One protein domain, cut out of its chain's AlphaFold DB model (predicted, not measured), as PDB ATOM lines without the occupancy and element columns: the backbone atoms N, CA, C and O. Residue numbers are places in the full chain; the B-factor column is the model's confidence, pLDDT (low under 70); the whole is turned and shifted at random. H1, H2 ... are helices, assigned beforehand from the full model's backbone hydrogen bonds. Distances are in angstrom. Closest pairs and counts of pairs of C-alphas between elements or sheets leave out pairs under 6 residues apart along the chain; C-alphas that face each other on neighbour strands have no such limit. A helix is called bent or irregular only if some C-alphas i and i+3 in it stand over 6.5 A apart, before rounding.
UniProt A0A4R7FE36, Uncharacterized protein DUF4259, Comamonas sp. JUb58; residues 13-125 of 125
ATOM      1  N   ALA A  13      -9.179 -26.683 -56.315       93.31
ATOM      2  CA  ALA A  13      -9.677 -27.845 -55.577       93.31
ATOM      3  C   ALA A  13      -8.550 -28.682 -54.938       93.31
ATOM      4  O   ALA A  13      -8.717 -29.212 -53.842       93.31
ATOM      5  N   ALA A  14      -7.401 -28.806 -55.607       93.75
ATOM      6  CA  ALA A  14      -6.236 -29.499 -55.065       93.75
ATOM      7  C   ALA A  14      -5.527 -28.681 -53.975       93.75
ATOM      8  O   ALA A  14      -5.045 -29.265 -53.005       93.75
ATOM      9  N   LEU A  15      -5.476 -27.350 -54.112       93.38
ATOM     10  CA  LEU A  15      -4.925 -26.457 -53.087       93.38
ATOM     11  C   LEU A  15      -5.795 -26.424 -51.830       93.38
ATOM     12  O   LEU A  15      -5.256 -26.485 -50.727       93.38
ATOM     13  N   ASP A  16      -7.117 -26.393 -51.992       94.94
ATOM     14  CA  ASP A  16      -8.073 -26.473 -50.887       94.94
ATOM     15  C   ASP A  16      -7.911 -27.804 -50.146       94.94
ATOM     16  O   ASP A  16      -7.720 -27.821 -48.931       94.94
ATOM     17  N   TRP A  17      -7.864 -28.921 -50.881       96.38
ATOM     18  CA  TRP A  17      -7.642 -30.241 -50.288       96.38
ATOM     19  C   TRP A  17      -6.301 -30.346 -49.541       96.38
ATOM     20  O   TRP A  17      -6.234 -30.947 -48.466       96.38
ATOM     21  N   LEU A  18      -5.228 -29.758 -50.080       96.69
ATOM     22  CA  LEU A  18      -3.927 -29.703 -49.407       96.69
ATOM     23  C   LEU A  18      -3.992 -28.853 -48.127       96.69
ATOM     24  O   LEU A  18      -3.437 -29.241 -47.095       96.69
ATOM     25  N   GLY A  19      -4.684 -27.713 -48.181       96.06
ATOM     26  CA  GLY A  19      -4.931 -26.851 -47.029       96.06
ATOM     27  C   GLY A  19      -5.684 -27.579 -45.918       96.06
ATOM     28  O   GLY A  19      -5.244 -27.555 -44.770       96.06
ATOM     29  N   ASP A  20      -6.752 -28.297 -46.261       97.75
ATOM     30  CA  ASP A  20      -7.529 -29.099 -45.313       97.75
ATOM     31  C   ASP A  20      -6.691 -30.238 -44.718       97.75
ATOM     32  O   ASP A  20      -6.683 -30.444 -43.505       97.75
ATOM     33  N   THR A  21      -5.923 -30.942 -45.555       97.81
ATOM     34  CA  THR A  21      -5.072 -32.063 -45.123       97.81
ATOM     35  C   THR A  21      -3.992 -31.602 -44.145       97.81
ATOM     36  O   THR A  21      -3.779 -32.212 -43.097       97.81
ATOM     37  N   THR A  22      -3.303 -30.506 -44.464       97.88
ATOM     38  CA  THR A  22      -2.272 -29.952 -43.579       97.88
ATOM     39  C   THR A  22      -2.861 -29.313 -42.323       97.88
ATOM     40  O   THR A  22      -2.299 -29.471 -41.239       97.88
ATOM     41  N   GLY A  23      -4.012 -28.650 -42.446       98.25
ATOM     42  CA  GLY A  23      -4.760 -28.092 -41.323       98.25
ATOM     43  C   GLY A  23      -5.228 -29.165 -40.342       98.25
ATOM     44  O   GLY A  23      -5.124 -28.963 -39.135       98.25
ATOM     45  N   GLN A  24      -5.653 -30.331 -40.836       98.38
ATOM     46  CA  GLN A  24      -6.009 -31.468 -39.990       98.38
ATOM     47  C   GLN A  24      -4.812 -31.951 -39.160       98.38
ATOM     48  O   GLN A  24      -4.948 -32.135 -37.954       98.38
ATOM     49  N   LEU A  25      -3.627 -32.102 -39.762       98.38
ATOM     50  CA  LEU A  25      -2.424 -32.510 -39.023       98.38
ATOM     51  C   LEU A  25      -2.061 -31.509 -37.919       98.38
ATOM     52  O   LEU A  25      -1.674 -31.916 -36.826       98.38
ATOM     53  N   ILE A  26      -2.202 -30.209 -38.190       98.44
ATOM     54  CA  ILE A  26      -1.979 -29.147 -37.199       98.44
ATOM     55  C   ILE A  26      -3.014 -29.228 -36.074       98.44
ATOM     56  O   ILE A  26      -2.637 -29.146 -34.907       98.44
ATOM     57  N   ALA A  27      -4.291 -29.423 -36.405       98.25
ATOM     58  CA  ALA A  27      -5.360 -29.549 -35.419       98.25
ATOM     59  C   ALA A  27      -5.153 -30.764 -34.500       98.25
ATOM     60  O   ALA A  27      -5.302 -30.641 -33.290       98.25
ATOM     61  N   GLU A  28      -4.738 -31.907 -35.051       97.69
ATOM     62  CA  GLU A  28      -4.421 -33.107 -34.268       97.69
ATOM     63  C   GLU A  28      -3.213 -32.892 -33.339       97.69
ATOM     64  O   GLU A  28      -3.214 -33.371 -32.207       97.69
ATOM     65  N   ILE A  29      -2.188 -32.144 -33.775       97.94
ATOM     66  CA  ILE A  29      -1.085 -31.748 -32.883       97.94
ATOM     67  C   ILE A  29      -1.610 -30.829 -31.777       97.94
ATOM     68  O   ILE A  29      -1.262 -31.014 -30.617       97.94
ATOM     69  N   GLN A  30      -2.451 -29.849 -32.109       97.19
ATOM     70  CA  GLN A  30      -2.993 -28.909 -31.130       97.19
ATOM     71  C   GLN A  30      -3.866 -29.609 -30.076       97.19
ATOM     72  O   GLN A  30      -3.782 -29.274 -28.895       97.19
ATOM     73  N   GLU A  31      -4.663 -30.599 -30.483       96.38
ATOM     74  CA  GLU A  31      -5.448 -31.445 -29.581       96.38
ATOM     75  C   GLU A  31      -4.547 -32.240 -28.624       96.38
ATOM     76  O   GLU A  31      -4.770 -32.212 -27.413       96.38
ATOM     77  N   ALA A  32      -3.479 -32.858 -29.140       96.00
ATOM     78  CA  ALA A  32      -2.483 -33.540 -28.313       96.00
ATOM     79  C   ALA A  32      -1.799 -32.578 -27.323       96.00
ATOM     80  O   ALA A  32      -1.680 -32.867 -26.135       96.00
ATOM     81  N   MET A  33      -1.424 -31.374 -27.770       94.19
ATOM     82  CA  MET A  33      -0.799 -30.348 -26.918       94.19
ATOM     83  C   MET A  33      -1.722 -29.856 -25.794       94.19
ATOM     84  O   MET A  33      -1.235 -29.337 -24.786       94.19
ATOM     85  N   ALA A  34      -3.041 -30.008 -25.943       93.75
ATOM     86  CA  ALA A  34      -4.019 -29.690 -24.906       93.75
ATOM     87  C   ALA A  34      -4.119 -30.770 -23.809       93.75
ATOM     88  O   ALA A  34      -4.717 -30.505 -22.764       93.75
ATOM     89  N   SER A  35      -3.515 -31.946 -24.017       92.62
ATOM     90  CA  SER A  35      -3.517 -33.081 -23.088       92.62
ATOM     91  C   SER A  35      -2.081 -33.521 -22.760       92.62
ATOM     92  O   SER A  35      -1.600 -34.492 -23.329       92.62
ATOM     93  N   PRO A  36      -1.377 -32.837 -21.837       82.19
ATOM     94  CA  PRO A  36       0.042 -33.089 -21.558       82.19
ATOM     95  C   PRO A  36       0.404 -34.553 -21.292       82.19
ATOM     96  O   PRO A  36       1.405 -35.035 -21.815       82.19
ATOM     97  N   ASP A  37      -0.450 -35.274 -20.566       88.56
ATOM     98  CA  ASP A  37      -0.215 -36.676 -20.217       88.56
ATOM     99  C   ASP A  37      -0.139 -37.601 -21.448       88.56
ATOM    100  O   ASP A  37       0.536 -38.621 -21.386       88.56
ATOM    101  N   SER A  38      -0.756 -37.254 -22.590       91.38
ATOM    102  CA  SER A  38      -0.666 -38.083 -23.804       91.38
ATOM    103  C   SER A  38       0.671 -37.947 -24.544       91.38
ATOM    104  O   SER A  38       0.963 -38.740 -25.439       91.38
ATOM    105  N   MET A  39       1.501 -36.964 -24.169       93.44
ATOM    106  CA  MET A  39       2.824 -36.710 -24.758       93.44
ATOM    107  C   MET A  39       3.976 -37.393 -24.010       93.44
ATOM    108  O   MET A  39       5.140 -37.182 -24.359       93.44
ATOM    109  N   GLN A  40       3.677 -38.184 -22.978       95.44
ATOM    110  CA  GLN A  40       4.686 -38.972 -22.276       95.44
ATOM    111  C   GLN A  40       5.366 -39.973 -23.224       95.44
ATOM    112  O   GLN A  40       4.848 -40.325 -24.286       95.44
ATOM    113  N   ALA A  41       6.569 -40.413 -22.867       94.31
ATOM    114  CA  ALA A  41       7.239 -41.479 -23.597       94.31
ATOM    115  C   ALA A  41       6.382 -42.761 -23.573       94.31
ATOM    116  O   ALA A  41       5.802 -43.079 -22.543       94.31
ATOM    117  N   ASP A  42       6.330 -43.481 -24.702       93.19
ATOM    118  CA  ASP A  42       5.489 -44.679 -24.929       93.19
ATOM    119  C   ASP A  42       3.968 -44.421 -25.002       93.19
ATOM    120  O   ASP A  42       3.188 -45.333 -25.276       93.19
ATOM    121  N   GLU A  43       3.524 -43.168 -24.859       96.44
ATOM    122  CA  GLU A  43       2.145 -42.780 -25.161       96.44
ATOM    123  C   GLU A  43       1.957 -42.462 -26.649       96.44
ATOM    124  O   GLU A  43       2.876 -42.047 -27.365       96.44
ATOM    125  N   TRP A  44       0.719 -42.625 -27.128       95.38
ATOM    126  CA  TRP A  44       0.393 -42.476 -28.550       95.38
ATOM    127  C   TRP A  44       0.811 -41.114 -29.119       95.38
ATOM    128  O   TRP A  44       1.455 -41.055 -30.169       95.38
ATOM    129  N   ASP A  45       0.483 -40.009 -28.447       97.06
ATOM    130  CA  ASP A  45       0.865 -38.688 -28.953       97.06
ATOM    131  C   ASP A  45       2.354 -38.395 -28.734       97.06
ATOM    132  O   ASP A  45       2.948 -37.667 -29.536       97.06
ATOM    133  N   GLY A  46       2.980 -39.033 -27.739       96.31
ATOM    134  CA  GLY A  46       4.431 -39.085 -27.572       96.31
ATOM    135  C   GLY A  46       5.139 -39.542 -28.849       96.31
ATOM    136  O   GLY A  46       6.109 -38.915 -29.275       96.31
ATOM    137  N   ASP A  47       4.615 -40.549 -29.544       96.25
ATOM    138  CA  ASP A  47       5.218 -41.042 -30.786       96.25
ATOM    139  C   ASP A  47       4.698 -40.362 -32.056       96.25
ATOM    140  O   ASP A  47       5.463 -40.127 -33.002       96.25
ATOM    141  N   ILE A  48       3.413 -40.013 -32.100       97.75
ATOM    142  CA  ILE A  48       2.775 -39.549 -33.337       97.75
ATOM    143  C   ILE A  48       2.941 -38.044 -33.565       97.75
ATOM    144  O   ILE A  48       3.062 -37.629 -34.723       97.75
ATOM    145  N   VAL A  49       3.016 -37.207 -32.525       98.19
ATOM    146  CA  VAL A  49       3.232 -35.756 -32.699       98.19
ATOM    147  C   VAL A  49       4.509 -35.458 -33.500       98.19
ATOM    148  O   VAL A  49       4.410 -34.746 -34.507       98.19
ATOM    149  N   PRO A  50       5.689 -36.027 -33.173       98.38
ATOM    150  CA  PRO A  50       6.893 -35.826 -33.979       98.38
ATOM    151  C   PRO A  50       6.730 -36.291 -35.428       98.38
ATOM    152  O   PRO A  50       7.261 -35.654 -36.334       98.38
ATOM    153  N   CYS A  51       5.969 -37.364 -35.668       98.44
ATOM    154  CA  CYS A  51       5.709 -37.876 -37.015       98.44
ATOM    155  C   CYS A  51       4.876 -36.891 -37.850       98.44
ATOM    156  O   CYS A  51       5.200 -36.637 -39.012       98.44
ATOM    157  N   ARG A  52       3.827 -36.304 -37.260       98.56
ATOM    158  CA  ARG A  52       3.008 -35.271 -37.919       98.56
ATOM    159  C   ARG A  52       3.843 -34.029 -38.236       98.56
ATOM    160  O   ARG A  52       3.755 -33.506 -39.347       98.56
ATOM    161  N   ILE A  53       4.689 -33.595 -37.299       98.69
ATOM    162  CA  ILE A  53       5.599 -32.457 -37.500       98.69
ATOM    163  C   ILE A  53       6.598 -32.747 -38.625       98.69
ATOM    164  O   ILE A  53       6.790 -31.900 -39.497       98.69
ATOM    165  N   GLU A  54       7.209 -33.932 -38.639       98.69
ATOM    166  CA  GLU A  54       8.151 -34.343 -39.685       98.69
ATOM    167  C   GLU A  54       7.491 -34.308 -41.070       98.69
ATOM    168  O   GLU A  54       8.046 -33.731 -42.008       98.69
ATOM    169  N   LEU A  55       6.267 -34.836 -41.186       98.56
ATOM    170  CA  LEU A  55       5.499 -34.801 -42.429       98.56
ATOM    171  C   LEU A  55       5.231 -33.359 -42.890       98.56
ATOM    172  O   LEU A  55       5.470 -33.034 -44.054       98.56
ATOM    173  N   LEU A  56       4.791 -32.479 -41.984       98.62
ATOM    174  CA  LEU A  56       4.562 -31.057 -42.277       98.62
ATOM    175  C   LEU A  56       5.849 -30.341 -42.711       98.62
ATOM    176  O   LEU A  56       5.818 -29.546 -43.652       98.62
ATOM    177  N   CYS A  57       6.985 -30.651 -42.082       98.56
ATOM    178  CA  CYS A  57       8.280 -30.087 -42.460       98.56
ATOM    179  C   CYS A  57       8.689 -30.512 -43.877       98.56
ATOM    180  O   CYS A  57       9.061 -29.666 -44.690       98.56
ATOM    181  N   VAL A  58       8.570 -31.806 -44.196       98.44
ATOM    182  CA  VAL A  58       8.859 -32.334 -45.539       98.44
ATOM    183  C   VAL A  58       7.953 -31.687 -46.586       98.44
ATOM    184  O   VAL A  58       8.433 -31.299 -47.653       98.44
ATOM    185  N   MET A  59       6.660 -31.531 -46.298       97.19
ATOM    186  CA  MET A  59       5.730 -30.859 -47.209       97.19
ATOM    187  C   MET A  59       6.127 -29.395 -47.438       97.19
ATOM    188  O   MET A  59       6.236 -28.968 -48.589       97.19
ATOM    189  N   ALA A  60       6.438 -28.648 -46.377       97.38
ATOM    190  CA  ALA A  60       6.831 -27.246 -46.482       97.38
ATOM    191  C   ALA A  60       8.107 -27.031 -47.305       97.38
ATOM    192  O   ALA A  60       8.145 -26.151 -48.166       97.38
ATOM    193  N   GLU A  61       9.126 -27.866 -47.112       97.19
ATOM    194  CA  GLU A  61      10.372 -27.800 -47.888       97.19
ATOM    195  C   GLU A  61      10.174 -28.087 -49.380       97.19
ATOM    196  O   GLU A  61      10.952 -27.618 -50.209       97.19
ATOM    197  N   ASN A  62       9.117 -28.820 -49.728       95.19
ATOM    198  CA  ASN A  62       8.764 -29.155 -51.104       95.19
ATOM    199  C   ASN A  62       7.680 -28.229 -51.686       95.19
ATOM    200  O   ASN A  62       7.027 -28.582 -52.666       95.19
ATOM    201  N   GLY A  63       7.487 -27.040 -51.104       91.94
ATOM    202  CA  GLY A  63       6.562 -26.025 -51.620       91.94
ATOM    203  C   GLY A  63       5.089 -26.267 -51.275       91.94
ATOM    204  O   GLY A  63       4.222 -25.590 -51.815       91.94
ATOM    205  N   MET A  64       4.803 -27.199 -50.368       94.75
ATOM    206  CA  MET A  64       3.463 -27.511 -49.858       94.75
ATOM    207  C   MET A  64       3.341 -27.047 -48.401       94.75
ATOM    208  O   MET A  64       2.960 -27.810 -47.515       94.75
ATOM    209  N   ALA A  65       3.765 -25.809 -48.132       92.88
ATOM    210  CA  ALA A  65       3.812 -25.277 -46.776       92.88
ATOM    211  C   ALA A  65       2.406 -25.187 -46.166       92.88
ATOM    212  O   ALA A  65       1.493 -24.668 -46.812       92.88
ATOM    213  N   PRO A  66       2.225 -25.673 -44.925       96.00
ATOM    214  CA  PRO A  66       0.961 -25.529 -44.234       96.00
ATOM    215  C   PRO A  66       0.796 -24.083 -43.748       96.00
ATOM    216  O   PRO A  66       1.755 -23.308 -43.687       96.00
ATOM    217  N   ARG A  67      -0.416 -23.734 -43.317       95.38
ATOM    218  CA  ARG A  67      -0.626 -22.517 -42.524       95.38
ATOM    219  C   ARG A  67      -0.189 -22.782 -41.093       95.38
ATOM    220  O   ARG A  67      -0.959 -23.317 -40.300       95.38
ATOM    221  N   TRP A  68       1.060 -22.453 -40.793       97.00
ATOM    222  CA  TRP A  68       1.617 -22.625 -39.457       97.00
ATOM    223  C   TRP A  68       0.854 -21.790 -38.412       97.00
ATOM    224  O   TRP A  68       0.477 -20.651 -38.708       97.00
ATOM    225  N   PRO A  69       0.669 -22.313 -37.185       97.19
ATOM    226  CA  PRO A  69       0.378 -21.487 -36.019       97.19
ATOM    227  C   PRO A  69       1.444 -20.409 -35.819       97.19
ATOM    228  O   PRO A  69       2.532 -20.459 -36.407       97.19
ATOM    229  N   ASP A  70       1.152 -19.430 -34.965       96.62
ATOM    230  CA  ASP A  70       2.136 -18.396 -34.684       96.62
ATOM    231  C   ASP A  70       3.402 -18.978 -34.024       96.62
ATOM    232  O   ASP A  70       3.403 -20.031 -33.379       96.62
ATOM    233  N   LEU A  71       4.530 -18.285 -34.205       97.56
ATOM    234  CA  LEU A  71       5.818 -18.768 -33.709       97.56
ATOM    235  C   LEU A  71       5.858 -18.927 -32.187       97.56
ATOM    236  O   LEU A  71       6.630 -19.748 -31.695       97.56
ATOM    237  N   GLN A  72       5.076 -18.145 -31.444       97.81
ATOM    238  CA  GLN A  72       5.041 -18.237 -29.991       97.81
ATOM    239  C   GLN A  72       4.322 -19.520 -29.555       97.81
ATOM    240  O   GLN A  72       4.829 -20.230 -28.685       97.81
ATOM    241  N   GLU A  73       3.202 -19.855 -30.193       97.75
ATOM    242  CA  GLU A  73       2.474 -21.109 -29.989       97.75
ATOM    243  C   GLU A  73       3.360 -22.315 -30.328       97.75
ATOM    244  O   GLU A  73       3.521 -23.219 -29.507       97.75
ATOM    245  N   LEU A  74       4.049 -22.291 -31.471       98.38
ATOM    246  CA  LEU A  74       4.962 -23.372 -31.861       98.38
ATOM    247  C   LEU A  74       6.152 -23.539 -30.901       98.38
ATOM    248  O   LEU A  74       6.606 -24.658 -30.642       98.38
ATOM    249  N   GLN A  75       6.673 -22.441 -30.348       98.38
ATOM    250  CA  GLN A  75       7.707 -22.504 -29.310       98.38
ATOM    251  C   GLN A  75       7.167 -23.134 -28.027       98.38
ATOM    252  O   GLN A  75       7.871 -23.919 -27.388       98.38
ATOM    253  N   GLN A  76       5.925 -22.814 -27.662       97.88
ATOM    254  CA  GLN A  76       5.265 -23.418 -26.514       97.88
ATOM    255  C   GLN A  76       5.044 -24.918 -26.724       97.88
ATOM    256  O   GLN A  76       5.315 -25.686 -25.804       97.88
ATOM    257  N   TRP A  77       4.664 -25.352 -27.927       97.88
ATOM    258  CA  TRP A  77       4.550 -26.774 -28.268       97.88
ATOM    259  C   TRP A  77       5.860 -27.526 -28.037       97.88
ATOM    260  O   TRP A  77       5.869 -28.539 -27.340       97.88
ATOM    261  N   LYS A  78       6.986 -26.994 -28.536       98.44
ATOM    262  CA  LYS A  78       8.314 -27.585 -28.297       98.44
ATOM    263  C   LYS A  78       8.606 -27.725 -26.802       98.44
ATOM    264  O   LYS A  78       9.105 -28.756 -26.361       98.44
ATOM    265  N   GLN A  79       8.337 -26.677 -26.026       98.06
ATOM    266  CA  GLN A  79       8.615 -26.677 -24.589       98.06
ATOM    267  C   GLN A  79       7.739 -27.671 -23.825       98.06
ATOM    268  O   GLN A  79       8.256 -28.361 -22.950       98.06
ATOM    269  N   SER A  80       6.442 -27.730 -24.135       96.88
ATOM    270  CA  SER A  80       5.499 -28.646 -23.493       96.88
ATOM    271  C   SER A  80       5.850 -30.093 -23.812       96.88
ATOM    272  O   SER A  80       6.118 -30.859 -22.896       96.88
ATOM    273  N   TYR A  81       5.962 -30.436 -25.096       98.19
ATOM    274  CA  TYR A  81       6.257 -31.801 -25.521       98.19
ATOM    275  C   TYR A  81       7.575 -32.320 -24.924       98.19
ATOM    276  O   TYR A  81       7.617 -33.398 -24.337       98.19
ATOM    277  N   LEU A  82       8.658 -31.533 -25.003       98.19
ATOM    278  CA  LEU A  82       9.952 -31.967 -24.463       98.19
ATOM    279  C   LEU A  82       9.945 -32.094 -22.939       98.19
ATOM    280  O   LEU A  82      10.688 -32.916 -22.416       98.19
ATOM    281  N   ARG A  83       9.144 -31.292 -22.228       97.62
ATOM    282  CA  ARG A  83       9.012 -31.407 -20.773       97.62
ATOM    283  C   ARG A  83       8.346 -32.723 -20.385       97.62
ATOM    284  O   ARG A  83       8.854 -33.387 -19.491       97.62
ATOM    285  N   GLU A  84       7.243 -33.073 -21.040       97.50
ATOM    286  CA  GLU A  84       6.502 -34.303 -20.734       97.50
ATOM    287  C   GLU A  84       7.313 -35.547 -21.111       97.50
ATOM    288  O   GLU A  84       7.418 -36.485 -20.319       97.50
ATOM    289  N   TRP A  85       7.984 -35.525 -22.266       97.69
ATOM    290  CA  TRP A  85       8.869 -36.615 -22.673       97.69
ATOM    291  C   TRP A  85      10.065 -36.774 -21.719       97.69
ATOM    292  O   TRP A  85      10.313 -37.872 -21.228       97.69
ATOM    293  N   ASP A  86      10.773 -35.683 -21.386       97.56
ATOM    294  CA  ASP A  86      11.900 -35.725 -20.436       97.56
ATOM    295  C   ASP A  86      11.464 -36.195 -19.040       97.56
ATOM    296  O   ASP A  86      12.244 -36.832 -18.335       97.56
ATOM    297  N   GLY A  87      10.243 -35.841 -18.629       97.19
ATOM    298  CA  GLY A  87       9.696 -36.176 -17.318       97.19
ATOM    299  C   GLY A  87       9.253 -37.631 -17.171       97.19
ATOM    300  O   GLY A  87       9.128 -38.087 -16.040       97.19
ATOM    301  N   SER A  88       9.034 -38.345 -18.277       97.25
ATOM    302  CA  SER A  88       8.480 -39.710 -18.284       97.25
ATOM    303  C   SER A  88       9.467 -40.771 -18.769       97.25
ATOM    304  O   SER A  88       9.413 -41.910 -18.315       97.25
ATOM    305  N   ILE A  89      10.405 -40.417 -19.653       97.44
ATOM    306  CA  ILE A  89      11.283 -41.391 -20.313       97.44
ATOM    307  C   ILE A  89      12.132 -42.221 -19.338       97.44
ATOM    308  O   ILE A  89      12.359 -43.400 -19.588       97.44
ATOM    309  N   ASP A  90      12.568 -41.645 -18.214       96.38
ATOM    310  CA  ASP A  90      13.409 -42.345 -17.235       96.38
ATOM    311  C   ASP A  90      12.634 -43.447 -16.475       96.38
ATOM    312  O   ASP A  90      13.246 -44.380 -15.956       96.38
ATOM    313  N   GLU A  91      11.294 -43.396 -16.442       96.62
ATOM    314  CA  GLU A  91      10.448 -44.438 -15.831       96.62
ATOM    315  C   GLU A  91      10.413 -45.734 -16.660       96.62
ATOM    316  O   GLU A  91      10.058 -46.795 -16.141       96.62
ATOM    317  N   LEU A  92      10.824 -45.657 -17.929       96.25
ATOM    318  CA  LEU A  92      10.859 -46.774 -18.872       96.25
ATOM    319  C   LEU A  92      12.219 -47.495 -18.917       96.25
ATOM    320  O   LEU A  92      12.380 -48.417 -19.714       96.25
ATOM    321  N   ASP A  93      13.180 -47.086 -18.079       96.12
ATOM    322  CA  ASP A  93      14.550 -47.632 -18.004       96.12
ATOM    323  C   ASP A  93      15.245 -47.756 -19.385       96.12
ATOM    324  O   ASP A  93      15.648 -48.848 -19.799       96.12
ATOM    325  N   PRO A  94      15.350 -46.655 -20.157       95.81
ATOM    326  CA  PRO A  94      15.938 -46.673 -21.491       95.81
ATOM    327  C   PRO A  94      17.461 -46.838 -21.434       95.81
ATOM    328  O   PRO A  94      18.131 -46.327 -20.536       95.81
ATOM    329  N   ASP A  95      18.038 -47.413 -22.491       97.12
ATOM    330  CA  ASP A  95      19.481 -47.307 -22.716       97.12
ATOM    331  C   ASP A  95      19.900 -45.823 -22.803       97.12
ATOM    332  O   ASP A  95      19.252 -45.019 -23.487       97.12
ATOM    333  N   GLU A  96      21.012 -45.445 -22.160       95.38
ATOM    334  CA  GLU A  96      21.486 -44.047 -22.126       95.38
ATOM    335  C   GLU A  96      21.688 -43.459 -23.533       95.38
ATOM    336  O   GLU A  96      21.340 -42.300 -23.789       95.38
ATOM    337  N   ASP A  97      22.216 -44.269 -24.457       97.50
ATOM    338  CA  ASP A  97      22.409 -43.885 -25.856       97.50
ATOM    339  C   ASP A  97      21.069 -43.655 -26.564       97.50
ATOM    340  O   ASP A  97      20.912 -42.648 -27.252       97.50
ATOM    341  N   TYR A  98      20.072 -44.521 -26.338       96.69
ATOM    342  CA  TYR A  98      18.734 -44.340 -26.901       96.69
ATOM    343  C   TYR A  98      18.103 -43.040 -26.403       96.69
ATOM    344  O   TYR A  98      17.628 -42.235 -27.206       96.69
ATOM    345  N   ARG A  99      18.136 -42.803 -25.087       97.00
ATOM    346  CA  ARG A  99      17.584 -41.591 -24.473       97.00
ATOM    347  C   ARG A  99      18.219 -40.337 -25.069       97.00
ATOM    348  O   ARG A  99      17.503 -39.408 -25.438       97.00
ATOM    349  N   ARG A 100      19.550 -40.304 -25.189       98.06
ATOM    350  CA  ARG A 100      20.271 -39.175 -25.797       98.06
ATOM    351  C   ARG A 100      19.863 -38.978 -27.257       98.06
ATOM    352  O   ARG A 100      19.402 -37.896 -27.614       98.06
ATOM    353  N   ASP A 101      20.002 -40.011 -28.080       98.44
ATOM    354  CA  ASP A 101      19.843 -39.903 -29.533       98.44
ATOM    355  C   ASP A 101      18.381 -39.606 -29.916       98.44
ATOM    356  O   ASP A 101      18.096 -38.796 -30.811       98.44
ATOM    357  N   ARG A 102      17.420 -40.196 -29.191       97.88
ATOM    358  CA  ARG A 102      15.995 -39.890 -29.355       97.88
ATOM    359  C   ARG A 102      15.708 -38.445 -28.973       97.88
ATOM    360  O   ARG A 102      15.040 -37.748 -29.738       97.88
ATOM    361  N   ARG A 103      16.248 -37.971 -27.848       98.19
ATOM    362  CA  ARG A 103      16.062 -36.586 -27.407       98.19
ATOM    363  C   ARG A 103      16.610 -35.581 -28.420       98.19
ATOM    364  O   ARG A 103      15.939 -34.590 -28.711       98.19
ATOM    365  N   GLU A 104      17.793 -35.835 -28.975       98.62
ATOM    366  CA  GLU A 104      18.394 -35.006 -30.029       98.62
ATOM    367  C   GLU A 104      17.518 -34.965 -31.286       98.62
ATOM    368  O   GLU A 104      17.270 -33.888 -31.832       98.62
ATOM    369  N   THR A 105      16.983 -36.118 -31.696       98.62
ATOM    370  CA  THR A 105      16.064 -36.221 -32.838       98.62
ATOM    371  C   THR A 105      14.809 -35.376 -32.620       98.62
ATOM    372  O   THR A 105      14.451 -34.574 -33.480       98.62
ATOM    373  N   LEU A 106      14.168 -35.498 -31.453       98.62
ATOM    374  CA  LEU A 106      12.971 -34.723 -31.108       98.62
ATOM    375  C   LEU A 106      13.256 -33.217 -31.151       98.62
ATOM    376  O   LEU A 106      12.521 -32.459 -31.783       98.62
ATOM    377  N   VAL A 107      14.359 -32.776 -30.539       98.81
ATOM    378  CA  VAL A 107      14.777 -31.365 -30.565       98.81
ATOM    379  C   VAL A 107      14.961 -30.871 -32.001       98.81
ATOM    380  O   VAL A 107      14.419 -29.819 -32.344       98.81
ATOM    381  N   ALA A 108      15.658 -31.640 -32.841       98.75
ATOM    382  CA  ALA A 108      15.904 -31.287 -34.234       98.75
ATOM    383  C   ALA A 108      14.607 -31.175 -35.055       98.75
ATOM    384  O   ALA A 108      14.467 -30.233 -35.837       98.75
ATOM    385  N   THR A 109      13.640 -32.075 -34.848       98.81
ATOM    386  CA  THR A 109      12.326 -32.030 -35.509       98.81
ATOM    387  C   THR A 109      11.572 -30.738 -35.174       98.81
ATOM    388  O   THR A 109      11.121 -30.034 -36.079       98.81
ATOM    389  N   PHE A 110      11.493 -30.361 -33.894       98.75
ATOM    390  CA  PHE A 110      10.833 -29.110 -33.497       98.75
ATOM    391  C   PHE A 110      11.597 -27.859 -33.959       98.75
ATOM    392  O   PHE A 110      10.977 -26.875 -34.362       98.75
ATOM    393  N   ASP A 111      12.933 -27.871 -33.938       98.81
ATOM    394  CA  ASP A 111      13.735 -26.743 -34.439       98.81
ATOM    395  C   ASP A 111      13.571 -26.534 -35.945       98.81
ATOM    396  O   ASP A 111      13.483 -25.393 -36.414       98.81
ATOM    397  N   ARG A 112      13.466 -27.623 -36.711       98.75
ATOM    398  CA  ARG A 112      13.166 -27.571 -38.145       98.75
ATOM    399  C   ARG A 112      11.792 -26.957 -38.407       98.75
ATOM    400  O   ARG A 112      11.697 -26.060 -39.245       98.75
ATOM    401  N   MET A 113      10.768 -27.359 -37.653       98.69
ATOM    402  CA  MET A 113       9.422 -26.775 -37.731       98.69
ATOM    403  C   MET A 113       9.444 -25.262 -37.487       98.69
ATOM    404  O   MET A 113       8.932 -24.496 -38.300       98.69
ATOM    405  N   LEU A 114      10.093 -24.820 -36.405       98.69
ATOM    406  CA  LEU A 114      10.203 -23.400 -36.059       98.69
ATOM    407  C   LEU A 114      10.905 -22.588 -37.150       98.69
ATOM    408  O   LEU A 114      10.469 -21.485 -37.482       98.69
ATOM    409  N   LYS A 115      11.975 -23.135 -37.734       98.50
ATOM    410  CA  LYS A 115      12.701 -22.492 -38.833       98.50
ATOM    411  C   LYS A 115      11.819 -22.320 -40.072       98.50
ATOM    412  O   LYS A 115      11.853 -21.259 -40.692       98.50
ATOM    413  N   LEU A 116      11.048 -23.347 -40.434       98.25
ATOM    414  CA  LEU A 116      10.151 -23.306 -41.591       98.25
ATOM    415  C   LEU A 116       8.999 -22.320 -41.372       98.25
ATOM    416  O   LEU A 116       8.744 -21.494 -42.243       98.25
ATOM    417  N   ALA A 117       8.381 -22.334 -40.191       97.88
ATOM    418  CA  ALA A 117       7.334 -21.379 -39.835       97.88
ATOM    419  C   ALA A 117       7.834 -19.925 -39.864       97.88
ATOM    420  O   ALA A 117       7.141 -19.037 -40.361       97.88
ATOM    421  N   ALA A 118       9.060 -19.673 -39.394       97.19
ATOM    422  CA  ALA A 118       9.651 -18.337 -39.419       97.19
ATOM    423  C   ALA A 118       9.902 -17.848 -40.852       97.19
ATOM    424  O   ALA A 118       9.571 -16.710 -41.176       97.19
ATOM    425  N   ALA A 119      10.419 -18.722 -41.720       95.19
ATOM    426  CA  ALA A 119      10.630 -18.403 -43.129       95.19
ATOM    427  C   ALA A 119       9.308 -18.106 -43.862       95.19
ATOM    428  O   ALA A 119       9.246 -17.160 -44.647       95.19
ATOM    429  N   SER A 120       8.239 -18.863 -43.577       90.75
ATOM    430  CA  SER A 120       6.899 -18.590 -44.117       90.75
ATOM    431  C   SER A 120       6.376 -17.218 -43.681       90.75
ATOM    432  O   SER A 120       5.927 -16.442 -44.520       90.75
ATOM    433  N   ALA A 121       6.503 -16.876 -42.396       87.44
ATOM    434  CA  ALA A 121       6.046 -15.590 -41.867       87.44
ATOM    435  C   ALA A 121       6.824 -14.384 -42.430       87.44
ATOM    436  O   ALA A 121       6.296 -13.273 -42.474       87.44
ATOM    437  N   GLU A 122       8.083 -14.571 -42.832       84.69
ATOM    438  CA  GLU A 122       8.874 -13.545 -43.521       84.69
ATOM    439  C   GLU A 122       8.469 -13.382 -44.988       84.69
ATOM    440  O   GLU A 122       8.459 -12.258 -45.481       84.69
ATOM    441  N   ALA A 123       8.108 -14.471 -45.673       80.25
ATOM    442  CA  ALA A 123       7.678 -14.440 -47.073       80.25
ATOM    443  C   ALA A 123       6.305 -13.770 -47.281       80.25
ATOM    444  O   ALA A 123       6.011 -13.309 -48.382       80.25
ATOM    445  N   GLU A 124       5.473 -13.718 -46.239       71.62
ATOM    446  CA  GLU A 124       4.149 -13.080 -46.250       71.62
ATOM    447  C   GLU A 124       4.173 -11.571 -45.912       71.62
ATOM    448  O   GLU A 124       3.131 -10.915 -45.998       71.62
ATOM    449  N   ARG A 125       5.330 -11.012 -45.523       55.94
ATOM    450  CA  ARG A 125       5.521  -9.579 -45.210       55.94
ATOM    451  C   ARG A 125       5.972  -8.765 -46.418       55.94
ATOM    452  O   ARG A 125       5.532  -7.595 -46.498       55.94
TER     453      ARG A 125
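This is residues 13 to 125 of the 125 residues of the protein "Uncharacterized protein DUF4259" of Comamonas sp. JUb58 (UniProt A0A4R7FE36). What shape do these atoms make? They form a rod of helices: H4 and H5 fold back as a helical hairpin, H3 packs slantwise on H5, and H1 packs on the side of H3 away from H5. The short H2 sits at the turn from H1 to H3 and packs on H4. What is it made of? The printed part has 113 residues with five named helices, H1 to H5 in order, and no named strand; the class is all helix. It is compact, with a radius of gyration of the C-alphas of 14.7 A and spans of 48 by 22 by 22 A.

Where does each helix run? H1 is residues 13 to 33, 30.1 A long, from C-alpha 13 at (-9.677, -27.845, -55.577); H2 is residues 36 to 39, 5.6 A. H3 is residues 44 to 61, 26.2 A; H4 is residues 71 to 92, 32.1 A; H5 is residues 96 to 123, 41.1 A, ending with C-alpha 123 at (7.678, -14.440, -47.073). Is any irregular? H4 is: C-alphas 87 and 90 are 7.2 A apart.

What does H1 touch? H1 and H3 touch, closest at the C-alphas of Ile 29 and Val 49, 5.9 A, opposite ways at a shallow tilt of 34.8 degrees, only just short of steep. What does H5 touch? H5 touches H3 with residues 106 to 116 alone, closest at the C-alphas of Cys 57 and Met 113, 5.9 A, at a steep tilt of 42 degrees, the same way. H4 and H5 form a hairpin at a shallow tilt of 8 degrees, opposite ways, closest at the C-alphas of Lys 78 and Phe 110, 6.0 A. Where is H2? It touches H4, closest at the C-alphas of Met 39 and Glu 84, 6.0 A, and is apart from H5. Are the backbones regularly paired? Every O i to N i+4 pair is within hydrogen-bond range in H1 and H5, against 12 of 14 in H3 and 15 of 18 in H4; H2 is too short for such a pair.

How far does it reach? The two C-alphas farthest apart, those of Ala 13 and Asp 93, are 48.9 A apart. Is it continuous and confident? The printed part has no cut and no long link, and residue 125 alone is under pLDDT 70.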